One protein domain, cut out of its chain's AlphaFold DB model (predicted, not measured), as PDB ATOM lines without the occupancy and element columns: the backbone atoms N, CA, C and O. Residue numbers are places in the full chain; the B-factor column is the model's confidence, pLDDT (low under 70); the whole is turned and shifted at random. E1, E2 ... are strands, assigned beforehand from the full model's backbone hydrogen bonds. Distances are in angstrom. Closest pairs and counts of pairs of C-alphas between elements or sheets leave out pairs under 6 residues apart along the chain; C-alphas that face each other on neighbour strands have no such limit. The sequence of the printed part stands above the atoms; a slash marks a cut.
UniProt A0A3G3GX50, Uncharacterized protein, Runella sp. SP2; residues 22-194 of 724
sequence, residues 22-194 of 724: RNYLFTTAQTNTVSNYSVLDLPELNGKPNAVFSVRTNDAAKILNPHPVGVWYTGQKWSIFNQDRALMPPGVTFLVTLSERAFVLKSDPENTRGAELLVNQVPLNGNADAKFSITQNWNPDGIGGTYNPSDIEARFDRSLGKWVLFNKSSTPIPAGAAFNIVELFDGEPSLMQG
ATOM      1  N   ARG A  22     103.172   8.711 -22.847       78.69
ATOM      2  CA  ARG A  22     101.962   9.228 -22.180       78.69
ATOM      3  C   ARG A  22     102.075   9.048 -20.675       78.69
ATOM      4  O   ARG A  22     102.623   8.049 -20.221       78.69
ATOM      5  N   ASN A  23     101.529   9.985 -19.907       79.62
ATOM      6  CA  ASN A  23     101.600   9.962 -18.452       79.62
ATOM      7  C   ASN A  23     100.205  10.169 -17.856       79.62
ATOM      8  O   ASN A  23      99.511  11.115 -18.224       79.62
ATOM      9  N   TYR A  24      99.808   9.303 -16.929       82.12
ATOM     10  CA  TYR A  24      98.514   9.350 -16.259       82.12
ATOM     11  C   TYR A  24      98.713   9.474 -14.753       82.12
ATOM     12  O   TYR A  24      99.560   8.790 -14.181       82.12
ATOM     13  N   LEU A  25      97.917  10.318 -14.099       82.62
ATOM     14  CA  LEU A  25      97.800  10.286 -12.641       82.62
ATOM     15  C   LEU A  25      96.678   9.321 -12.265       82.62
ATOM     16  O   LEU A  25      95.537   9.502 -12.694       82.62
ATOM     17  N   PHE A  26      97.017   8.316 -11.463       84.50
ATOM     18  CA  PHE A  26      96.086   7.352 -10.889       84.50
ATOM     19  C   PHE A  26      96.095   7.496  -9.368       84.50
ATOM     20  O   PHE A  26      97.160   7.454  -8.758       84.50
ATOM     21  N   THR A  27      94.925   7.642  -8.750       85.31
ATOM     22  CA  THR A  27      94.793   7.728  -7.290       85.31
ATOM     23  C   THR A  27      93.989   6.540  -6.779       85.31
ATOM     24  O   THR A  27      92.921   6.230  -7.309       85.31
ATOM     25  N   THR A  28      94.491   5.873  -5.741       82.31
ATOM     26  CA  THR A  28      93.778   4.782  -5.075       82.31
ATOM     27  C   THR A  28      92.543   5.319  -4.349       82.31
ATOM     28  O   THR A  28      92.544   6.409  -3.780       82.31
ATOM     29  N   ALA A  29      91.464   4.552  -4.345       77.38
ATOM     30  CA  ALA A  29      90.197   4.870  -3.699       77.38
ATOM     31  C   ALA A  29      89.631   3.609  -3.032       77.38
ATOM     32  O   ALA A  29      89.953   2.488  -3.424       77.38
ATOM     33  N   GLN A  30      88.737   3.762  -2.053       77.56
ATOM     34  CA  GLN A  30      88.086   2.605  -1.414       77.56
ATOM     35  C   GLN A  30      87.306   1.731  -2.415       77.56
ATOM     36  O   GLN A  30      87.141   0.540  -2.193       77.56
ATOM     37  N   THR A  31      86.851   2.307  -3.530       75.50
ATOM     38  CA  THR A  31      86.065   1.627  -4.570       75.50
ATOM     39  C   THR A  31      86.891   0.812  -5.566       75.50
ATOM     40  O   THR A  31      86.326  -0.053  -6.229       75.50
ATOM     41  N   ASN A  32      88.199   1.068  -5.697       78.00
ATOM     42  CA  ASN A  32      89.089   0.331  -6.605       78.00
ATOM     43  C   ASN A  32      90.216  -0.425  -5.882       78.00
ATOM     44  O   ASN A  32      90.995  -1.104  -6.544       78.00
ATOM     45  N   THR A  33      90.306  -0.330  -4.553       86.56
ATOM     46  CA  THR A  33      91.406  -0.887  -3.753       86.56
ATOM     47  C   THR A  33      90.926  -2.051  -2.894       86.56
ATOM     48  O   THR A  33      89.954  -1.925  -2.156       86.56
ATOM     49  N   VAL A  34      91.617  -3.186  -2.987       84.38
ATOM     50  CA  VAL A  34      91.309  -4.432  -2.282       84.38
ATOM     51  C   VAL A  34      92.602  -4.971  -1.678       84.38
ATOM     52  O   VAL A  34      93.552  -5.280  -2.391       84.38
ATOM     53  N   SER A  35      92.639  -5.114  -0.351       90.00
ATOM     54  CA  SER A  35      93.812  -5.613   0.382       90.00
ATOM     55  C   SER A  35      95.103  -4.847   0.024       90.00
ATOM     56  O   SER A  35      95.216  -3.663   0.337       90.00
ATOM     57  N   ASN A  36      96.071  -5.492  -0.633       87.44
ATOM     58  CA  ASN A  36      97.372  -4.940  -1.015       87.44
ATOM     59  C   ASN A  36      97.430  -4.361  -2.442       87.44
ATOM     60  O   ASN A  36      98.525  -4.045  -2.906       87.44
ATOM     61  N   TYR A  37      96.304  -4.238  -3.159       89.44
ATOM     62  CA  TYR A  37      96.295  -3.759  -4.546       89.44
ATOM     63  C   TYR A  37      95.145  -2.805  -4.880       89.44
ATOM     64  O   TYR A  37      94.106  -2.793  -4.226       89.44
ATOM     65  N   SER A  38      95.328  -2.019  -5.940       91.75
ATOM     66  CA  SER A  38      94.331  -1.114  -6.510       91.75
ATOM     67  C   SER A  38      94.200  -1.319  -8.022       91.75
ATOM     68  O   SER A  38      95.204  -1.434  -8.729       91.75
ATOM     69  N   VAL A  39      92.966  -1.410  -8.528       87.94
ATOM     70  CA  VAL A  39      92.668  -1.738  -9.932       87.94
ATOM     71  C   VAL A  39      92.828  -0.500 -10.810       87.94
ATOM     72  O   VAL A  39      92.170   0.520 -10.598       87.94
ATOM     73  N   LEU A  40      93.683  -0.613 -11.826       88.88
ATOM     74  CA  LEU A  40      93.999   0.452 -12.768       88.88
ATOM     75  C   LEU A  40      93.037   0.397 -13.958       88.88
ATOM     76  O   LEU A  40      93.095  -0.522 -14.773       88.88
ATOM     77  N   ASP A  41      92.157   1.393 -14.058       86.25
ATOM     78  CA  ASP A  41      91.166   1.495 -15.130       86.25
ATOM     79  C   ASP A  41      91.603   2.519 -16.184       86.25
ATOM     80  O   ASP A  41      91.281   3.703 -16.098       86.25
ATOM     81  N   LEU A  42      92.386   2.063 -17.165       82.56
ATOM     82  CA  LEU A  42      92.847   2.879 -18.289       82.56
ATOM     83  C   LEU A  42      92.479   2.185 -19.609       82.56
ATOM     84  O   LEU A  42      92.941   1.063 -19.834       82.56
ATOM     85  N   PRO A  43      91.704   2.816 -20.517       82.88
ATOM     86  CA  PRO A  43      91.332   2.230 -21.811       82.88
ATOM     87  C   PRO A  43      92.530   1.767 -22.655       82.88
ATOM     88  O   PRO A  43      92.428   0.829 -23.443       82.88
ATOM     89  N   GLU A  44      93.689   2.402 -22.485       80.00
ATOM     90  CA  GLU A  44      94.933   2.021 -23.141       80.00
ATOM     91  C   GLU A  44      95.530   0.699 -22.635       80.00
ATOM     92  O   GLU A  44      96.258   0.072 -23.402       80.00
ATOM     93  N   LEU A  45      95.208   0.263 -21.411       86.06
ATOM     94  CA  LEU A  45      95.744  -0.939 -20.753       86.06
ATOM     95  C   LEU A  45      94.698  -2.058 -20.567       86.06
ATOM     96  O   LEU A  45      95.053  -3.234 -20.490       86.06
ATOM     97  N   ASN A  46      93.412  -1.710 -20.496       89.44
ATOM     98  CA  ASN A  46      92.310  -2.661 -20.359       89.44
ATOM     99  C   ASN A  46      92.292  -3.661 -21.530       89.44
ATOM    100  O   ASN A  46      92.402  -3.275 -22.693       89.44
ATOM    101  N   GLY A  47      92.145  -4.952 -21.220       87.81
ATOM    102  CA  GLY A  47      92.148  -6.036 -22.206       87.81
ATOM    103  C   GLY A  47      93.519  -6.372 -22.814       87.81
ATOM    104  O   GLY A  47      93.566  -7.171 -23.748       87.81
ATOM    105  N   LYS A  48      94.625  -5.772 -22.341       89.19
ATOM    106  CA  LYS A  48      95.963  -5.909 -22.949       89.19
ATOM    107  C   LYS A  48      96.983  -6.510 -21.969       89.19
ATOM    108  O   LYS A  48      97.691  -5.759 -21.295       89.19
ATOM    109  N   PRO A  49      97.089  -7.851 -21.891       86.19
ATOM    110  CA  PRO A  49      98.036  -8.534 -21.002       86.19
ATOM    111  C   PRO A  49      99.514  -8.307 -21.360       86.19
ATOM    112  O   PRO A  49     100.382  -8.478 -20.513       86.19
ATOM    113  N   ASN A  50      99.806  -7.904 -22.598       86.75
ATOM    114  CA  ASN A  50     101.151  -7.632 -23.114       86.75
ATOM    115  C   ASN A  50     101.554  -6.143 -23.037       86.75
ATOM    116  O   ASN A  50     102.537  -5.728 -23.652       86.75
ATOM    117  N   ALA A  51     100.777  -5.303 -22.344       87.69
ATOM    118  CA  ALA A  51     101.076  -3.879 -22.234       87.69
ATOM    119  C   ALA A  51     102.281  -3.627 -21.310       87.69
ATOM    120  O   ALA A  51     102.265  -4.008 -20.140       87.69
ATOM    121  N   VAL A  52     103.296  -2.920 -21.815       91.50
ATOM    122  CA  VAL A  52     104.466  -2.506 -21.029       91.50
ATOM    123  C   VAL A  52     104.332  -1.035 -20.646       91.50
ATOM    124  O   VAL A  52     104.206  -0.155 -21.496       91.50
ATOM    125  N   PHE A  53     104.334  -0.776 -19.345       93.88
ATOM    126  CA  PHE A  53     104.189   0.550 -18.750       93.88
ATOM    127  C   PHE A  53     104.855   0.564 -17.374       93.88
ATOM    128  O   PHE A  53     105.058  -0.494 -16.770       93.88
ATOM    129  N   SER A  54     105.177   1.749 -16.870       93.50
ATOM    130  CA  SER A  54     105.740   1.922 -15.539       93.50
ATOM    131  C   SER A  54     104.785   2.667 -14.619       93.50
ATOM    132  O   SER A  54     103.843   3.333 -15.049       93.50
ATOM    133  N   VAL A  55     105.027   2.514 -13.326       91.50
ATOM    134  CA  VAL A  55     104.286   3.088 -12.215       91.50
ATOM    135  C   VAL A  55     105.313   3.551 -11.193       91.50
ATOM    136  O   VAL A  55     106.144   2.760 -10.750       91.50
ATOM    137  N   ARG A  56     105.244   4.818 -10.791       84.69
ATOM    138  CA  ARG A  56     105.993   5.337  -9.639       84.69
ATOM    139  C   ARG A  56     105.059   6.038  -8.669       84.69
ATOM    140  O   ARG A  56     104.106   6.693  -9.098       84.69
ATOM    141  N   THR A  57     105.333   5.927  -7.375       76.12
ATOM    142  CA  THR A  57     104.683   6.768  -6.361       76.12
ATOM    143  C   THR A  57     104.959   8.235  -6.697       76.12
ATOM    144  O   THR A  57     106.049   8.584  -7.153       76.12
ATOM    145  N   ASN A  58     103.956   9.100  -6.558       70.69
ATOM    146  CA  ASN A  58     104.152  10.532  -6.732       70.69
ATOM    147  C   ASN A  58     104.599  11.138  -5.397       70.69
ATOM    148  O   ASN A  58     103.764  11.375  -4.530       70.69
ATOM    149  N   ASP A  59     105.892  11.420  -5.243       54.28
ATOM    150  CA  ASP A  59     106.470  11.936  -3.989       54.28
ATOM    151  C   ASP A  59     105.939  13.328  -3.584       54.28
ATOM    152  O   ASP A  59     106.100  13.753  -2.443       54.28
ATOM    153  N   ALA A  60     105.261  14.035  -4.499       50.44
ATOM    154  CA  ALA A  60     104.542  15.279  -4.212       50.44
ATOM    155  C   ALA A  60     103.096  15.060  -3.700       50.44
ATOM    156  O   ALA A  60     102.374  16.028  -3.446       50.44
ATOM    157  N   ALA A  61     102.631  13.811  -3.582       58.84
ATOM    158  CA  ALA A  61     101.307  13.481  -3.063       58.84
ATOM    159  C   ALA A  61     101.264  13.540  -1.526       58.84
ATOM    160  O   ALA A  61     102.232  13.237  -0.836       58.84
ATOM    161  N   LYS A  62     100.096  13.885  -0.968       55.16
ATOM    162  CA  LYS A  62      99.905  14.028   0.490       55.16
ATOM    163  C   LYS A  62      99.949  12.709   1.276       55.16
ATOM    164  O   LYS A  62      99.995  12.756   2.502       55.16
ATOM    165  N   ILE A  63      99.872  11.561   0.601       68.44
ATOM    166  CA  ILE A  63      99.846  10.227   1.211       68.44
ATOM    167  C   ILE A  63     100.940   9.391   0.547       68.44
ATOM    168  O   ILE A  63     100.868   9.099  -0.647       68.44
ATOM    169  N   LEU A  64     101.951   9.033   1.336       70.81
ATOM    170  CA  LEU A  64     103.085   8.213   0.919       70.81
ATOM    171  C   LEU A  64     102.720   6.720   0.977       70.81
ATOM    172  O   LEU A  64     102.037   6.287   1.904       70.81
ATOM    173  N   ASN A  65     103.233   5.929   0.031       82.38
ATOM    174  CA  ASN A  65     103.200   4.464   0.076       82.38
ATOM    175  C   ASN A  65     104.640   3.929   0.193       82.38
ATOM    176  O   ASN A  65     105.315   3.820  -0.831       82.38
ATOM    177  N   PRO A  66     105.141   3.645   1.411       82.38
ATOM    178  CA  PRO A  66     106.534   3.261   1.665       82.38
ATOM    179  C   PRO A  66     106.778   1.754   1.445       82.38
ATOM    180  O   PRO A  66     107.454   1.109   2.243       82.38
ATOM    181  N   HIS A  67     106.190   1.189   0.389       85.06
ATOM    182  CA  HIS A  67     106.177  -0.246   0.099       85.06
ATOM    183  C   HIS A  67     106.618  -0.503  -1.348       85.06
ATOM    184  O   HIS A  67     106.218   0.270  -2.224       85.06
ATOM    185  N   PRO A  68     107.376  -1.579  -1.641       85.25
ATOM    186  CA  PRO A  68     107.794  -1.880  -3.006       85.25
ATOM    187  C   PRO A  68     106.596  -2.166  -3.909       85.25
ATOM    188  O   PRO A  68     105.782  -3.048  -3.628       85.25
ATOM    189  N   VAL A  69     106.487  -1.431  -5.015       91.12
ATOM    190  CA  VAL A  69     105.319  -1.484  -5.907       91.12
ATOM    191  C   VAL A  69     105.577  -2.376  -7.119       91.12
ATOM    192  O   VAL A  69     106.639  -2.337  -7.745       91.12
ATOM    193  N   GLY A  70     104.568  -3.167  -7.479       93.12
ATOM    194  CA  GLY A  70     104.500  -3.911  -8.730       93.12
ATOM    195  C   GLY A  70     103.177  -3.714  -9.462       93.12
ATOM    196  O   GLY A  70     102.240  -3.087  -8.962       93.12
ATOM    197  N   VAL A  71     103.100  -4.287 -10.660       95.94
ATOM    198  CA  VAL A  71     101.883  -4.381 -11.469       95.94
ATOM    199  C   VAL A  71     101.564  -5.831 -11.804       95.94
ATOM    200  O   VAL A  71     102.466  -6.643 -12.017       95.94
ATOM    201  N   TRP A  72     100.273  -6.155 -11.851       91.31
ATOM    202  CA  TRP A  72      99.791  -7.452 -12.316       91.31
ATOM    203  C   TRP A  72      98.516  -7.317 -13.151       91.31
ATOM    204  O   TRP A  72      97.712  -6.409 -12.934       91.31
ATOM    205  N   TYR A  73      98.342  -8.204 -14.124       94.00
ATOM    206  CA  TYR A  73      97.165  -8.280 -14.979       94.00
ATOM    207  C   TYR A  73      96.158  -9.287 -14.416       94.00
ATOM    208  O   TYR A  73      96.474 -10.460 -14.236       94.00
ATOM    209  N   THR A  74      94.923  -8.846 -14.176       86.25
ATOM    210  CA  THR A  74      93.854  -9.640 -13.540       86.25
ATOM    211  C   THR A  74      93.109 -10.569 -14.504       86.25
ATOM    212  O   THR A  74      92.132 -11.207 -14.120       86.25
ATOM    213  N   GLY A  75      93.506 -10.599 -15.778       81.88
ATOM    214  CA  GLY A  75      92.760 -11.219 -16.877       81.88
ATOM    215  C   GLY A  75      91.929 -10.218 -17.692       81.88
ATOM    216  O   GLY A  75      91.694 -10.457 -18.875       81.88
ATOM    217  N   GLN A  76      91.555  -9.068 -17.113       86.00
ATOM    218  CA  GLN A  76      90.825  -7.996 -17.820       86.00
ATOM    219  C   GLN A  76      91.438  -6.598 -17.662       86.00
ATOM    220  O   GLN A  76      91.375  -5.794 -18.593       86.00
ATOM    221  N   LYS A  77      92.009  -6.282 -16.496       90.88
ATOM    222  CA  LYS A  77      92.611  -4.972 -16.194       90.88
ATOM    223  C   LYS A  77      93.964  -5.157 -15.524       90.88
ATOM    224  O   LYS A  77      94.254  -6.221 -14.983       90.88
ATOM    225  N   TRP A  78      94.777  -4.113 -15.525       95.31
ATOM    226  CA  TRP A  78      95.980  -4.083 -14.701       95.31
ATOM    227  C   TRP A  78      95.645  -3.648 -13.271       95.31
ATOM    228  O   TRP A  78      94.589  -3.082 -12.995       95.31
ATOM    229  N   SER A  79      96.527  -3.952 -12.329       93.94
ATOM    230  CA  SER A  79      96.414  -3.565 -10.925       93.94
ATOM    231  C   SER A  79      97.786  -3.227 -10.366       93.94
ATOM    232  O   SER A  79      98.753  -3.936 -10.633       93.94
ATOM    233  N   ILE A  80      97.853  -2.149  -9.590       94.81
ATOM    234  CA  ILE A  80      99.048  -1.685  -8.880       94.81
ATOM    235  C   ILE A  80      99.005  -2.296  -7.482       94.81
ATOM    236  O   ILE A  80      97.983  -2.174  -6.808       94.81
ATOM    237  N   PHE A  81     100.068  -2.965  -7.041       91.56
ATOM    238  CA  PHE A  81     100.074  -3.694  -5.771       91.56
ATOM    239  C   PHE A  81     101.385  -3.551  -4.996       91.56
ATOM    240  O   PHE A  81     102.449  -3.368  -5.584       91.56
ATOM    241  N   ASN A  82     101.297  -3.686  -3.675       89.62
ATOM    242  CA  ASN A  82     102.452  -3.769  -2.786       89.62
ATOM    243  C   ASN A  82     103.000  -5.209  -2.795       89.62
ATOM    244  O   ASN A  82     102.290  -6.158  -2.435       89.62
ATOM    245  N   GLN A  83     104.251  -5.374  -3.238       87.44
ATOM    246  CA  GLN A  83     104.952  -6.657  -3.422       87.44
ATOM    247  C   GLN A  83     105.218  -7.392  -2.103       87.44
ATOM    248  O   GLN A  83     105.184  -8.621  -2.059       87.44
ATOM    249  N   ASP A  84     105.425  -6.641  -1.021       85.62
ATOM    250  CA  ASP A  84     105.552  -7.144   0.353       85.62
ATOM    251  C   ASP A  84     104.206  -7.581   0.972       85.62
ATOM    252  O   ASP A  84     104.173  -8.108   2.084       85.62
ATOM    253  N   ARG A  85     103.100  -7.416   0.228       83.88
ATOM    254  CA  ARG A  85     101.710  -7.699   0.625       83.88
ATOM    255  C   ARG A  85     101.160  -6.779   1.721       83.88
ATOM    256  O   ARG A  85     100.097  -7.076   2.268       83.88
ATOM    257  N   ALA A  86     101.815  -5.654   2.011       85.44
ATOM    258  CA  ALA A  86     101.248  -4.620   2.869       85.44
ATOM    259  C   ALA A  86      99.967  -4.033   2.254       85.44
ATOM    260  O   ALA A  86      99.856  -3.895   1.035       85.44
ATOM    261  N   LEU A  87      98.990  -3.666   3.088       85.00
ATOM    262  CA  LEU A  87      97.729  -3.086   2.615       85.00
ATOM    263  C   LEU A  87      97.984  -1.817   1.789       85.00
ATOM    264  O   LEU A  87      98.796  -0.980   2.172       85.00
ATOM    265  N   MET A  88      97.271  -1.670   0.674       86.00
ATOM    266  CA  MET A  88      97.342  -0.491  -0.188       86.00
ATOM    267  C   MET A  88      96.414   0.591   0.388       86.00
ATOM    268  O   MET A  88      95.198   0.378   0.425       86.00
ATOM    269  N   PRO A  89      96.921   1.749   0.851       81.38
ATOM    270  CA  PRO A  89      96.060   2.792   1.398       81.38
ATOM    271  C   PRO A  89      95.233   3.470   0.290       81.38
ATOM    272  O   PRO A  89      95.755   3.689  -0.807       81.38
ATOM    273  N   PRO A  90      93.971   3.866   0.544       80.50
ATOM    274  CA  PRO A  90      93.247   4.779  -0.336       80.50
ATOM    275  C   PRO A  90      93.839   6.200  -0.253       80.50
ATOM    276  O   PRO A  90      94.243   6.656   0.815       80.50
ATOM    277  N   GLY A  91      93.852   6.919  -1.375       77.50
ATOM    278  CA  GLY A  91      94.363   8.285  -1.510       77.50
ATOM    279  C   GLY A  91      95.841   8.405  -1.912       77.50
ATOM    280  O   GLY A  91      96.337   9.524  -2.033       77.50
ATOM    281  N   VAL A  92      96.539   7.292  -2.158       80.56
ATOM    282  CA  VAL A  92      97.894   7.282  -2.736       80.56
ATOM    283  C   VAL A  92      97.802   7.622  -4.221       80.56
ATOM    284  O   VAL A  92      97.023   7.003  -4.945       80.56
ATOM    285  N   THR A  93      98.612   8.569  -4.696       82.94
ATOM    286  CA  THR A  93      98.704   8.897  -6.128       82.94
ATOM    287  C   THR A  93      99.968   8.306  -6.745       82.94
ATOM    288  O   THR A  93     101.081   8.541  -6.277       82.94
ATOM    289  N   PHE A  94      99.787   7.598  -7.854       84.81
ATOM    290  CA  PHE A  94     100.832   7.052  -8.706       84.81
ATOM    291  C   PHE A  94     100.872   7.792 -10.049       84.81
ATOM    292  O   PHE A  94      99.831   8.144 -10.609       84.81
ATOM    293  N   LEU A  95     102.075   7.996 -10.588       86.50
ATOM    294  CA  LEU A  95     102.269   8.355 -11.990       86.50
ATOM    295  C   LEU A  95     102.449   7.070 -12.800       86.50
ATOM    296  O   LEU A  95     103.379   6.305 -12.543       86.50
ATOM    297  N   VAL A  96     101.569   6.855 -13.773       89.94
ATOM    298  CA  VAL A  96     101.583   5.720 -14.700       89.94
ATOM    299  C   VAL A  96     102.100   6.204 -16.054       89.94
ATOM    300  O   VAL A  96     101.473   7.062 -16.678       89.94
ATOM    301  N   THR A  97     103.224   5.670 -16.524       87.19
ATOM    302  CA  THR A  97     103.871   6.087 -17.777       87.19
ATOM    303  C   THR A  97     103.829   4.968 -18.812       87.19
ATOM    304  O   THR A  97     104.347   3.877 -18.591       87.19
ATOM    305  N   LEU A  98     103.244   5.251 -19.975       84.69
ATOM    306  CA  LEU A  98     103.293   4.394 -21.160       84.69
ATOM    307  C   LEU A  98     104.323   4.988 -22.130       84.69
ATOM    308  O   LEU A  98     104.345   6.205 -22.311       84.69
ATOM    309  N   SER A  99     105.139   4.157 -22.777       80.75
ATOM    310  CA  SER A  99     106.067   4.573 -23.838       80.75
ATOM    311  C   SER A  99     106.133   3.495 -24.912       80.75
ATOM    312  O   SER A  99     106.113   2.310 -24.592       80.75
ATOM    313  N   GLU A 100     106.262   3.884 -26.178       77.81
ATOM    314  CA  GLU A 100     106.610   2.942 -27.253       77.81
ATOM    315  C   GLU A 100     108.075   2.471 -27.172       77.81
ATOM    316  O   GLU A 100     108.424   1.445 -27.752       77.81
ATOM    317  N   ARG A 101     108.929   3.170 -26.408       78.75
ATOM    318  CA  ARG A 101     110.239   2.660 -25.972       78.75
ATOM    319  C   ARG A 101     110.101   2.011 -24.599       78.75
ATOM    320  O   ARG A 101     110.488   2.575 -23.575       78.75
ATOM    321  N   ALA A 102     109.495   0.831 -24.594       87.38
ATOM    322  CA  ALA A 102     109.327   0.013 -23.405       87.38
ATOM    323  C   ALA A 102     109.526  -1.472 -23.725       87.38
ATOM    324  O   ALA A 102     109.175  -1.935 -24.810       87.38
ATOM    325  N   PHE A 103     110.080  -2.224 -22.777       88.69
ATOM    326  CA  PHE A 103     110.272  -3.670 -22.891       88.69
ATOM    327  C   PHE A 103     110.156  -4.356 -21.525       88.69
ATOM    328  O   PHE A 103     110.340  -3.730 -20.480       88.69
ATOM    329  N   VAL A 104     109.866  -5.657 -21.531       91.25
ATOM    330  CA  VAL A 104     109.939  -6.494 -20.327       91.25
ATOM    331  C   VAL A 104     111.335  -7.104 -20.244       91.25
ATOM    332  O   VAL A 104     111.762  -7.805 -21.160       91.25
ATOM    333  N   LEU A 105     112.044  -6.862 -19.144       92.69
ATOM    334  CA  LEU A 105     113.254  -7.595 -18.783       92.69
ATOM    335  C   LEU A 105     112.877  -8.727 -17.828       92.69
ATOM    336  O   LEU A 105     112.205  -8.484 -16.828       92.69
ATOM    337  N   LYS A 106     113.317  -9.954 -18.108       91.12
ATOM    338  CA  LYS A 106     113.082 -11.121 -17.251       91.12
ATOM    339  C   LYS A 106     114.411 -11.670 -16.746       91.12
ATOM    340  O   LYS A 106     115.369 -11.756 -17.507       91.12
ATOM    341  N   SER A 107     114.456 -12.030 -15.469       91.12
ATOM    342  CA  SER A 107     115.617 -12.679 -14.857       91.12
ATOM    343  C   SER A 107     115.768 -14.124 -15.335       91.12
ATOM    344  O   SER A 107     114.818 -14.914 -15.300       91.12
ATOM    345  N   ASP A 108     116.978 -14.465 -15.760       88.12
ATOM    346  CA  ASP A 108     117.412 -15.793 -16.183       88.12
ATOM    347  C   ASP A 108     118.845 -16.084 -15.664       88.12
ATOM    348  O   ASP A 108     119.513 -15.182 -15.146       88.12
ATOM    349  N   PRO A 109     119.342 -17.335 -15.756       86.12
ATOM    350  CA  PRO A 109     120.673 -17.694 -15.256       86.12
ATOM    351  C   PRO A 109     121.861 -17.046 -15.991       86.12
ATOM    352  O   PRO A 109     122.978 -17.102 -15.479       86.12
ATOM    353  N   GLU A 110     121.660 -16.468 -17.178       83.31
ATOM    354  CA  GLU A 110     122.724 -15.815 -17.953       83.31
ATOM    355  C   GLU A 110     122.870 -14.337 -17.565       83.31
ATOM    356  O   GLU A 110     123.983 -13.802 -17.534       83.31
ATOM    357  N   ASN A 111     121.751 -13.684 -17.233       87.38
ATOM    358  CA  ASN A 111     121.679 -12.257 -16.932       87.38
ATOM    359  C   ASN A 111     121.608 -11.916 -15.428       87.38
ATOM    360  O   ASN A 111     121.871 -10.768 -15.067       87.38
ATOM    361  N   THR A 112     121.295 -12.878 -14.551       93.00
ATOM    362  CA  THR A 112     121.100 -12.653 -13.105       93.00
ATOM    363  C   THR A 112     122.231 -13.253 -12.270       93.00
ATOM    364  O   THR A 112     122.599 -14.415 -12.432       93.00
ATOM    365  N   ARG A 113     122.775 -12.480 -11.322       89.56
ATOM    366  CA  ARG A 113     123.795 -12.919 -10.358       89.56
ATOM    367  C   ARG A 113     123.463 -12.409  -8.959       89.56
ATOM    368  O   ARG A 113     123.707 -11.254  -8.624       89.56
ATOM    369  N   GLY A 114     122.920 -13.290  -8.118       91.44
ATOM    370  CA  GLY A 114     122.520 -12.929  -6.759       91.44
ATOM    371  C   GLY A 114     121.454 -11.833  -6.772       91.44
ATOM    372  O   GLY A 114     120.378 -12.031  -7.330       91.44
ATOM    373  N   ALA A 115     121.745 -10.693  -6.147       90.56
ATOM    374  CA  ALA A 115     120.841  -9.543  -6.071       90.56
ATOM    375  C   ALA A 115     120.845  -8.653  -7.329       90.56
ATOM    376  O   ALA A 115     120.123  -7.660  -7.342       90.56
ATOM    377  N   GLU A 116     121.648  -8.973  -8.351       91.06
ATOM    378  CA  GLU A 116     121.862  -8.139  -9.539       91.06
ATOM    379  C   GLU A 116     121.348  -8.793 -10.833       91.06
ATOM    380  O   GLU A 116     121.486 -10.000 -11.034       91.06
ATOM    381  N   LEU A 117     120.798  -7.976 -11.732       91.94
ATOM    382  CA  LEU A 117     120.241  -8.345 -13.034       91.94
ATOM    383  C   LEU A 117     120.779  -7.390 -14.111       91.94
ATOM    384  O   LEU A 117     120.524  -6.184 -14.085       91.94
ATOM    385  N   LEU A 118     121.531  -7.930 -15.069       88.06
ATOM    386  CA  LEU A 118     122.171  -7.165 -16.135       88.06
ATOM    387  C   LEU A 118     121.165  -6.759 -17.222       88.06
ATOM    388  O   LEU A 118     120.568  -7.601 -17.894       88.06
ATOM    389  N   VAL A 119     121.050  -5.457 -17.475       88.38
ATOM    390  CA  VAL A 119     120.268  -4.901 -18.582       88.38
ATOM    391  C   VAL A 119     121.150  -4.855 -19.829       88.38
ATOM    392  O   VAL A 119     121.990  -3.973 -19.985       88.38
ATOM    393  N   ASN A 120     120.965  -5.817 -20.733       79.62
ATOM    394  CA  ASN A 120     121.671  -5.871 -22.013       79.62
ATOM    395  C   ASN A 120     120.715  -5.563 -23.172       79.62
ATOM    396  O   ASN A 120     120.272  -6.470 -23.872       79.62
ATOM    397  N   GLN A 121     120.363  -4.290 -23.349       74.56
ATOM    398  CA  GLN A 121     119.369  -3.855 -24.331       74.56
ATOM    399  C   GLN A 121     119.897  -2.666 -25.132       74.56
ATOM    400  O   GLN A 121     120.343  -1.670 -24.565       74.56
ATOM    401  N   VAL A 122     119.830  -2.770 -26.464       55.25
ATOM    402  CA  VAL A 122     120.418  -1.804 -27.416       55.25
ATOM    403  C   VAL A 122     120.074  -0.332 -27.114       55.25
ATOM    404  O   VAL A 122     120.980   0.488 -27.235       55.25
ATOM    405  N   PRO A 123     118.849   0.039 -26.679       64.81
ATOM    406  CA  PRO A 123     118.522   1.437 -26.375       64.81
ATOM    407  C   PRO A 123     119.220   2.029 -25.136       64.81
ATOM    408  O   PRO A 123     119.336   3.249 -25.033       64.81
ATOM    409  N   LEU A 124     119.671   1.180 -24.201       71.88
ATOM    410  CA  LEU A 124     120.247   1.574 -22.905       71.88
ATOM    411  C   LEU A 124     121.756   1.289 -22.793       71.88
ATOM    412  O   LEU A 124     122.446   1.900 -21.976       71.88
ATOM    413  N   ASN A 125     122.280   0.364 -23.600       75.69
ATOM    414  CA  ASN A 125     123.706   0.044 -23.647       75.69
ATOM    415  C   ASN A 125     124.529   1.278 -24.071       75.69
ATOM    416  O   ASN A 125     124.184   1.974 -25.023       75.69
ATOM    417  N   GLY A 126     125.634   1.542 -23.376       68.69
ATOM    418  CA  GLY A 126     126.524   2.681 -23.626       68.69
ATOM    419  C   GLY A 126     125.974   4.050 -23.205       68.69
ATOM    420  O   GLY A 126     126.687   5.041 -23.338       68.69
ATOM    421  N   ASN A 127     124.746   4.125 -22.678       77.12
ATOM    422  CA  ASN A 127     124.088   5.379 -22.317       77.12
ATOM    423  C   ASN A 127     123.932   5.513 -20.791       77.12
ATOM    424  O   ASN A 127     122.926   5.095 -20.216       77.12
ATOM    425  N   ALA A 128     124.935   6.111 -20.142       76.38
ATOM    426  CA  ALA A 128     124.927   6.384 -18.699       76.38
ATOM    427  C   ALA A 128     123.906   7.461 -18.284       76.38
ATOM    428  O   ALA A 128     123.488   7.489 -17.129       76.38
ATOM    429  N   ASP A 129     123.486   8.311 -19.225       77.56
ATOM    430  CA  ASP A 129     122.491   9.371 -19.024       77.56
ATOM    431  C   ASP A 129     121.066   8.910 -19.395       77.56
ATOM    432  O   ASP A 129     120.133   9.717 -19.445       77.56
ATOM    433  N   ALA A 130     120.874   7.612 -19.672       77.44
ATOM    434  CA  ALA A 130     119.573   7.058 -20.020       77.44
ATOM    435  C   ALA A 130     118.571   7.248 -18.876       77.44
ATOM    436  O   ALA A 130     118.716   6.687 -17.790       77.44
ATOM    437  N   LYS A 131     117.505   8.000 -19.149       83.94
ATOM    438  CA  LYS A 131     116.376   8.154 -18.236       83.94
ATOM    439  C   LYS A 131     115.356   7.067 -18.534       83.94
ATOM    440  O   LYS A 131     114.832   6.978 -19.640       83.94
ATOM    441  N   PHE A 132     115.067   6.234 -17.546       88.19
ATOM    442  CA  PHE A 132     114.040   5.204 -17.634       88.19
ATOM    443  C   PHE A 132     113.373   4.997 -16.275       88.19
ATOM    444  O   PHE A 132     113.886   5.391 -15.230       88.19
ATOM    445  N   SER A 133     112.194   4.392 -16.306       90.00
ATOM    446  CA  SER A 133     111.415   3.997 -15.143       90.00
ATOM    447  C   SER A 133     111.297   2.476 -15.121       90.00
ATOM    448  O   SER A 133     111.151   1.842 -16.167       90.00
ATOM    449  N   ILE A 134     111.390   1.902 -13.923       92.88
ATOM    450  CA  ILE A 134     111.345   0.460 -13.681       92.88
ATOM    451  C   ILE A 134     110.070   0.167 -12.904       92.88
ATOM    452  O   ILE A 134     109.730   0.884 -11.962       92.88
ATOM    453  N   THR A 135     109.362  -0.896 -13.261       95.19
ATOM    454  CA  THR A 135     108.226  -1.377 -12.471       95.19
ATOM    455  C   THR A 135     108.188  -2.885 -12.487       95.19
ATOM    456  O   THR A 135     108.293  -3.512 -13.535       95.19
ATOM    457  N   GLN A 136     108.047  -3.476 -11.309       94.06
ATOM    458  CA  GLN A 136     108.060  -4.922 -11.148       94.06
ATOM    459  C   GLN A 136     106.777  -5.503 -11.748       94.06
ATOM    460  O   GLN A 136     105.684  -5.117 -11.339       94.06
ATOM    461  N   ASN A 137     106.891  -6.400 -12.722       95.06
ATOM    462  CA  ASN A 137     105.755  -7.013 -13.399       95.06
ATOM    463  C   ASN A 137     105.610  -8.451 -12.903       95.06
ATOM    464  O   ASN A 137     106.469  -9.292 -13.166       95.06
ATOM    465  N   TRP A 138     104.546  -8.721 -12.147       91.75
ATOM    466  CA  TRP A 138     104.334 -10.036 -11.548       91.75
ATOM    467  C   TRP A 138     104.056 -11.101 -12.609       91.75
ATOM    468  O   TRP A 138     104.659 -12.168 -12.554       91.75
ATOM    469  N   ASN A 139     103.181 -10.793 -13.572       90.38
ATOM    470  CA  ASN A 139     102.731 -11.691 -14.634       90.38
ATOM    471  C   ASN A 139     102.789 -11.016 -16.018       90.38
ATOM    472  O   ASN A 139     101.747 -10.641 -16.567       90.38
ATOM    473  N   PRO A 140     103.987 -10.865 -16.621       89.38
ATOM    474  CA  PRO A 140     104.091 -10.434 -18.013       89.38
ATOM    475  C   PRO A 140     103.274 -11.361 -18.923       89.38
ATOM    476  O   PRO A 140     103.169 -12.564 -18.677       89.38
ATOM    477  N   ASP A 141     102.627 -10.772 -19.930       84.38
ATOM    478  CA  ASP A 141     101.669 -11.438 -20.825       84.38
ATOM    479  C   ASP A 141     100.477 -12.106 -20.107       84.38
ATOM    480  O   ASP A 141      99.711 -12.855 -20.713       84.38
ATOM    481  N   GLY A 142     100.265 -11.804 -18.819       83.88
ATOM    482  CA  GLY A 142      99.209 -12.376 -17.988       83.88
ATOM    483  C   GLY A 142      99.442 -13.829 -17.549       83.88
ATOM    484  O   GLY A 142      98.531 -14.418 -16.967       83.88
ATOM    485  N   ILE A 143     100.620 -14.418 -17.806       77.25
ATOM    486  CA  ILE A 143     100.872 -15.865 -17.660       77.25
ATOM    487  C   ILE A 143     101.891 -16.168 -16.552       77.25
ATOM    488  O   ILE A 143     103.069 -15.831 -16.659       77.25
ATOM    489  N   GLY A 144     101.448 -16.912 -15.528       69.69
ATOM    490  CA  GLY A 144     102.263 -17.262 -14.351       69.69
ATOM    491  C   GLY A 144     102.663 -16.026 -13.543       69.69
ATOM    492  O   GLY A 144     102.310 -14.920 -13.922       69.69
ATOM    493  N   GLY A 145     103.392 -16.165 -12.435       80.56
ATOM    494  CA  GLY A 145     103.943 -14.962 -11.816       80.56
ATOM    495  C   GLY A 145     104.887 -15.154 -10.642       80.56
ATOM    496  O   GLY A 145     104.745 -16.082  -9.846       80.56
ATOM    497  N   THR A 146     105.845 -14.235 -10.544       86.81
ATOM    498  CA  THR A 146     106.974 -14.298  -9.610       86.81
ATOM    499  C   THR A 146     107.020 -13.016  -8.786       86.81
ATOM    500  O   THR A 146     107.118 -11.919  -9.332       86.81
ATOM    501  N   TYR A 147     106.941 -13.144  -7.462       83.12
ATOM    502  CA  TYR A 147     107.119 -12.013  -6.548       83.12
ATOM    503  C   TYR A 147     108.597 -11.638  -6.441       83.12
ATOM    504  O   TYR A 147     109.448 -12.521  -6.376       83.12
ATOM    505  N   ASN A 148     108.876 -10.344  -6.315       88.06
ATOM    506  CA  ASN A 148     110.166  -9.839  -5.858       88.06
ATOM    507  C   ASN A 148     109.894  -8.793  -4.757       88.06
ATOM    508  O   ASN A 148     109.550  -7.653  -5.064       88.06
ATOM    509  N   PRO A 149     109.961  -9.172  -3.466       79.75
ATOM    510  CA  PRO A 149     109.486  -8.351  -2.343       79.75
ATOM    511  C   PRO A 149     110.475  -7.248  -1.915       79.75
ATOM    512  O   PRO A 149     110.423  -6.769  -0.786       79.75
ATOM    513  N   SER A 150     111.393  -6.857  -2.798       85.31
ATOM    514  CA  SER A 150     112.372  -5.789  -2.586       85.31
ATOM    515  C   SER A 150     112.055  -4.618  -3.503       85.31
ATOM    516  O   SER A 150     111.598  -4.821  -4.627       85.31
ATOM    517  N   ASP A 151     112.385  -3.400  -3.076       85.81
ATOM    518  CA  ASP A 151     112.593  -2.311  -4.029       85.81
ATOM    519  C   ASP A 151     113.713  -2.680  -5.002       85.81
ATOM    520  O   ASP A 151     114.694  -3.336  -4.619       85.81
ATOM    521  N   ILE A 152     113.553  -2.237  -6.246       88.88
ATOM    522  CA  ILE A 152     114.521  -2.399  -7.324       88.88
ATOM    523  C   ILE A 152     115.110  -1.027  -7.663       88.88
ATOM    524  O   ILE A 152     114.382  -0.068  -7.917       88.88
ATOM    525  N   GLU A 153     116.432  -0.931  -7.657       89.75
ATOM    526  CA  GLU A 153     117.174   0.261  -8.068       89.75
ATOM    527  C   GLU A 153     118.035  -0.064  -9.293       89.75
ATOM    528  O   GLU A 153     118.199  -1.228  -9.662       89.75
ATOM    529  N   ALA A 154     118.565   0.964  -9.958       91.12
ATOM    530  CA  ALA A 154     119.434   0.798 -11.115       91.12
ATOM    531  C   ALA A 154     120.726   1.596 -10.973       91.12
ATOM    532  O   ALA A 154     120.720   2.763 -10.581       91.12
ATOM    533  N   ARG A 155     121.837   0.963 -11.353       91.06
ATOM    534  CA  ARG A 155     123.166   1.573 -11.454       91.06
ATOM    535  C   ARG A 155     123.713   1.368 -12.863       91.06
ATOM    536  O   ARG A 155     123.524   0.299 -13.442       91.06
ATOM    537  N   PHE A 156     124.412   2.356 -13.415       84.06
ATOM    538  CA  PHE A 156     125.153   2.157 -14.659       84.06
ATOM    539  C   PHE A 156     126.531   1.570 -14.351       84.06
ATOM    540  O   PHE A 156     127.352   2.197 -13.679       84.06
ATOM    541  N   ASP A 157     126.792   0.366 -14.844       78.00
ATOM    542  CA  ASP A 157     128.098  -0.264 -14.771       78.00
ATOM    543  C   ASP A 157     128.984   0.242 -15.914       78.00
ATOM    544  O   ASP A 157     128.876  -0.195 -17.065       78.00
ATOM    545  N   ARG A 158     129.869   1.190 -15.588       73.50
ATOM    546  CA  ARG A 158     130.791   1.800 -16.559       73.50
ATOM    547  C   ARG A 158     131.779   0.798 -17.160       73.50
ATOM    548  O   ARG A 158     132.220   1.020 -18.280       73.50
ATOM    549  N   SER A 159     132.105  -0.291 -16.457       69.75
ATOM    550  CA  SER A 159     133.050  -1.303 -16.950       69.75
ATOM    551  C   SER A 159     132.425  -2.218 -18.007       69.75
ATOM    552  O   SER A 159     133.096  -2.631 -18.949       69.75
ATOM    553  N   LEU A 160     131.120  -2.485 -17.882       73.56
ATOM    554  CA  LEU A 160     130.347  -3.286 -18.832       73.56
ATOM    555  C   LEU A 160     129.636  -2.439 -19.900       73.56
ATOM    556  O   LEU A 160     129.123  -2.995 -20.873       73.56
ATOM    557  N   GLY A 161     129.561  -1.118 -19.702       74.38
ATOM    558  CA  GLY A 161     128.783  -0.195 -20.530       74.38
ATOM    559  C   GLY A 161     127.276  -0.461 -20.468       74.38
ATOM    560  O   GLY A 161     126.580  -0.264 -21.463       74.38
ATOM    561  N   LYS A 162     126.768  -0.978 -19.343       82.62
ATOM    562  CA  LYS A 162     125.403  -1.518 -19.214       82.62
ATOM    563  C   LYS A 162     124.758  -1.104 -17.905       82.62
ATOM    564  O   LYS A 162     125.435  -0.919 -16.899       82.62
ATOM    565  N   TRP A 163     123.435  -1.016 -17.901       89.19
ATOM    566  CA  TRP A 163     122.684  -0.853 -16.662       89.19
ATOM    567  C   TRP A 163     122.589  -2.185 -15.913       89.19
ATOM    568  O   TRP A 163     122.499  -3.251 -16.518       89.19
ATOM    569  N   VAL A 164     122.604  -2.120 -14.588       91.19
ATOM    570  CA  VAL A 164     122.374  -3.251 -13.687       91.19
ATOM    571  C   VAL A 164     121.218  -2.866 -12.776       91.19
ATOM    572  O   VAL A 164     121.298  -1.855 -12.075       91.19
ATOM    573  N   LEU A 165     120.144  -3.655 -12.809       94.31
ATOM    574  CA  LEU A 165     119.090  -3.586 -11.804       94.31
ATOM    575  C   LEU A 165     119.545  -4.375 -10.583       94.31
ATOM    576  O   LEU A 165     120.132  -5.446 -10.736       94.31
ATOM    577  N   PHE A 166     119.267  -3.884  -9.383       92.31
ATOM    578  CA  PHE A 166     119.602  -4.608  -8.165       92.31
ATOM    579  C   PHE A 166     118.539  -4.437  -7.084       92.31
ATOM    580  O   PHE A 166     117.915  -3.383  -6.945       92.31
ATOM    581  N   ASN A 167     118.337  -5.497  -6.306       91.44
ATOM    582  CA  ASN A 167     117.456  -5.466  -5.149       91.44
ATOM    583  C   ASN A 167     118.089  -4.616  -4.042       91.44
ATOM    584  O   ASN A 167     119.134  -4.974  -3.498       91.44
ATOM    585  N   LYS A 168     117.420  -3.528  -3.649       88.81
ATOM    586  CA  LYS A 168     117.860  -2.610  -2.585       88.81
ATOM    587  C   LYS A 168     118.122  -3.316  -1.250       88.81
ATOM    588  O   LYS A 168     119.041  -2.964  -0.518       88.81
ATOM    589  N   SER A 169     117.339  -4.354  -0.954       87.00
ATOM    590  CA  SER A 169     117.503  -5.215   0.228       87.00
ATOM    591  C   SER A 169     118.719  -6.153   0.175       87.00
ATOM    592  O   SER A 169     118.957  -6.884   1.132       87.00
ATOM    593  N   SER A 170     119.467  -6.183  -0.935       86.12
ATOM    594  CA  SER A 170     120.527  -7.163  -1.230       86.12
ATOM    595  C   SER A 170     120.068  -8.632  -1.257       86.12
ATOM    596  O   SER A 170     120.898  -9.539  -1.329       86.12
ATOM    597  N   THR A 171     118.757  -8.900  -1.237       90.12
ATOM    598  CA  THR A 171     118.222 -10.256  -1.439       90.12
ATOM    599  C   THR A 171     118.335 -10.675  -2.909       90.12
ATOM    600  O   THR A 171     118.182  -9.825  -3.789       90.12
ATOM    601  N   PRO A 172     118.586 -11.963  -3.221       90.94
ATOM    602  CA  PRO A 172     118.662 -12.422  -4.604       90.94
ATOM    603  C   PRO A 172     117.403 -12.097  -5.414       90.94
ATOM    604  O   PRO A 172     116.294 -12.247  -4.902       90.94
ATOM    605  N   ILE A 173     117.569 -11.694  -6.677       91.06
ATOM    606  CA  ILE A 173     116.445 -11.514  -7.603       91.06
ATOM    607  C   ILE A 173     115.891 -12.910  -7.939       91.06
ATOM    608  O   ILE A 173     116.643 -13.751  -8.442       91.06
ATOM    609  N   PRO A 174     114.607 -13.211  -7.655       91.00
ATOM    610  CA  PRO A 174     114.051 -14.541  -7.885       91.00
ATOM    611  C   PRO A 174     114.014 -14.898  -9.371       91.00
ATOM    612  O   PRO A 174     113.580 -14.094 -10.191       91.00
ATOM    613  N   ALA A 175     114.422 -16.121  -9.719       88.81
ATOM    614  CA  ALA A 175     114.464 -16.578 -11.106       88.81
ATOM    615  C   ALA A 175     113.086 -16.462 -11.785       88.81
ATOM    616  O   ALA A 175     112.076 -16.950 -11.274       88.81
ATOM    617  N   GLY A 176     113.044 -15.818 -12.951       86.56
ATOM    618  CA  GLY A 176     111.810 -15.547 -13.678       86.56
ATOM    619  C   GLY A 176     110.997 -14.354 -13.161       86.56
ATOM    620  O   GLY A 176     109.912 -14.128 -13.697       86.56
ATOM    621  N   ALA A 177     111.485 -13.582 -12.181       92.50
ATOM    622  CA  ALA A 177     110.975 -12.241 -11.886       92.50
ATOM    623  C   ALA A 177     111.157 -11.322 -13.103       92.50
ATOM    624  O   ALA A 177     112.179 -11.403 -13.795       92.50
ATOM    625  N   ALA A 178     110.168 -10.467 -13.363       92.38
ATOM    626  CA  ALA A 178     110.126  -9.609 -14.538       92.38
ATOM    627  C   ALA A 178     109.918  -8.132 -14.179       92.38
ATOM    628  O   ALA A 178     109.328  -7.784 -13.156       92.38
ATOM    629  N   PHE A 179     110.409  -7.258 -15.050       94.44
ATOM    630  CA  PHE A 179     110.456  -5.816 -14.851       94.44
ATOM    631  C   PHE A 179     110.065  -5.114 -16.150       94.44
ATOM    632  O   PHE A 179     110.702  -5.309 -17.184       94.44
ATOM    633  N   ASN A 180     109.036  -4.273 -16.100       95.19
ATOM    634  CA  ASN A 180     108.742  -3.319 -17.159       95.19
ATOM    635  C   ASN A 180     109.790  -2.207 -17.098       95.19
ATOM    636  O   ASN A 180     109.906  -1.521 -16.080       95.19
ATOM    637  N   ILE A 181     110.531  -2.026 -18.187       92.56
ATOM    638  CA  ILE A 181     111.491  -0.940 -18.374       92.56
ATOM    639  C   ILE A 181     110.907   0.014 -19.405       92.56
ATOM    640  O   ILE A 181     110.574  -0.399 -20.513       92.56
ATOM    641  N   VAL A 182     110.755   1.280 -19.026       89.50
ATOM    642  CA  VAL A 182     110.107   2.319 -19.835       89.50
ATOM    643  C   VAL A 182     111.051   3.502 -19.957       89.50
ATOM    644  O   VAL A 182     111.331   4.168 -18.962       89.50
ATOM    645  N   GLU A 183     111.548   3.775 -21.159       85.19
ATOM    646  CA  GLU A 183     112.399   4.939 -21.400       85.19
ATOM    647  C   GLU A 183     111.592   6.237 -21.285       85.19
ATOM    648  O   GLU A 183     110.454   6.338 -21.756       85.19
ATOM    649  N   LEU A 184     112.204   7.227 -20.635       79.50
ATOM    650  CA  LEU A 184     111.648   8.543 -20.356       79.50
ATOM    651  C   LEU A 184     112.394   9.585 -21.191       79.50
ATOM    652  O   LEU A 184     113.623   9.653 -21.157       79.50
ATOM    653  N   PHE A 185     111.657  10.440 -21.890       68.19
ATOM    654  CA  PHE A 185     112.233  11.564 -22.621       68.19
ATOM    655  C   PHE A 185     112.159  12.859 -21.802       68.19
ATOM    656  O   PHE A 185     111.192  13.088 -21.073       68.19
ATOM    657  N   ASP A 186     113.154  13.735 -21.958       42.88
ATOM    658  CA  ASP A 186     113.124  15.076 -21.368       42.88
ATOM    659  C   ASP A 186     112.180  15.998 -22.152       42.88
ATOM    660  O   ASP A 186     112.539  16.600 -23.163       42.88
ATOM    661  N   GLY A 187     110.955  16.113 -21.648       37.16
ATOM    662  CA  GLY A 187     109.940  17.073 -22.066       37.16
ATOM    663  C   GLY A 187     108.771  17.021 -21.088       37.16
ATOM    664  O   GLY A 187     108.426  15.941 -20.612       37.16
ATOM    665  N   GLU A 188     108.182  18.175 -20.760       33.31
ATOM    666  CA  GLU A 188     107.100  18.274 -19.767       33.31
ATOM    667  C   GLU A 188     105.951  17.288 -20.071       33.31
ATOM    668  O   GLU A 188     105.292  17.414 -21.113       33.31
ATOM    669  N   PRO A 189     105.684  16.305 -19.184       33.19
ATOM    670  CA  PRO A 189     104.631  15.322 -19.379       33.19
ATOM    671  C   PRO A 189     103.264  15.944 -19.671       33.19
ATOM    672  O   PRO A 189     102.760  16.787 -18.930       33.19
ATOM    673  N   SER A 190     102.579  15.424 -20.691       37.28
ATOM    674  CA  SER A 190     101.122  15.573 -20.764       37.28
ATOM    675  C   SER A 190     100.500  14.720 -19.655       37.28
ATOM    676  O   SER A 190     100.374  13.507 -19.816       37.28
ATOM    677  N   LEU A 191     100.180  15.344 -18.516       31.31
ATOM    678  CA  LEU A 191      99.483  14.715 -17.392       31.31
ATOM    679  C   LEU A 191      98.002  14.520 -17.738       31.31
ATOM    680  O   LEU A 191      97.192  15.437 -17.609       31.31
ATOM    681  N   MET A 192      97.643  13.308 -18.145       34.59
ATOM    682  CA  MET A 192      96.254  12.908 -18.347       34.59
ATOM    683  C   MET A 192      95.667  12.480 -16.992       34.59
ATOM    684  O   MET A 192      96.154  11.538 -16.367       34.59
ATOM    685  N   GLN A 193      94.627  13.152 -16.494       33.28
ATOM    686  CA  GLN A 193      93.931  12.662 -15.298       33.28
ATOM    687  C   GLN A 193      93.149  11.391 -15.651       33.28
ATOM    688  O   GLN A 193      92.237  11.432 -16.476       33.28
ATOM    689  N   GLY A 194      93.499  10.263 -15.026       32.41
ATOM    690  CA  GLY A 194      92.729   9.029 -15.138       32.41
ATOM    691  C   GLY A 194      91.426   9.163 -14.355       32.41
ATOM    692  O   GLY A 194      91.424   9.047 -13.131       32.41
TER     693      GLY A 194
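AT A GLANCE: This is residues 22 to 194 of the 724 residues of an uncharacterized protein of Runella sp. SP2 (UniProt A0A3G3GX50). With little regular structure, two small strand-built lobes share one strongly twisted sheet, E2 E5 E4 E9 E12 E7, mixed. In one lobe the antiparallel E8 E11 E10 partly faces it, a sandwich, two sheets face to face; in the other E3 E6 E1 E13, mixed, packs on it mainly through E3. The 173 printed residues, all strand in class, have 13 strands, E1 to E13 in order, with under half in them, and no named helix; compact, radius of gyration of the C-alphas 15.5 A, spans 48 by 34 by 31 A.

IN THESE COORDINATES: E1, residues 22 to 27, begins at C-alpha 22 (101.962, 9.228, -22.180). E2 is 37 to 40, E3 53 to 57, E4 69 to 73, E5 78 to 82, E6 93 to 99 with 19.7 A, E7 102 to 106, E8 116 to 119, E9 132 to 137, E10 152 to 157, E11 162 to 167, E12 178 to 183, E13 191 to 193.

HOW THE PARTS SIT: E4 and E9 are parallel, N 71 and O 136 at 2.8 A. The closest C-alphas of E3 and E9, Ser 54 and Thr 135, are 5.1 A apart.

THE WHOLE: The printed part has no cut. Residues 185 to 194 are under pLDDT 70.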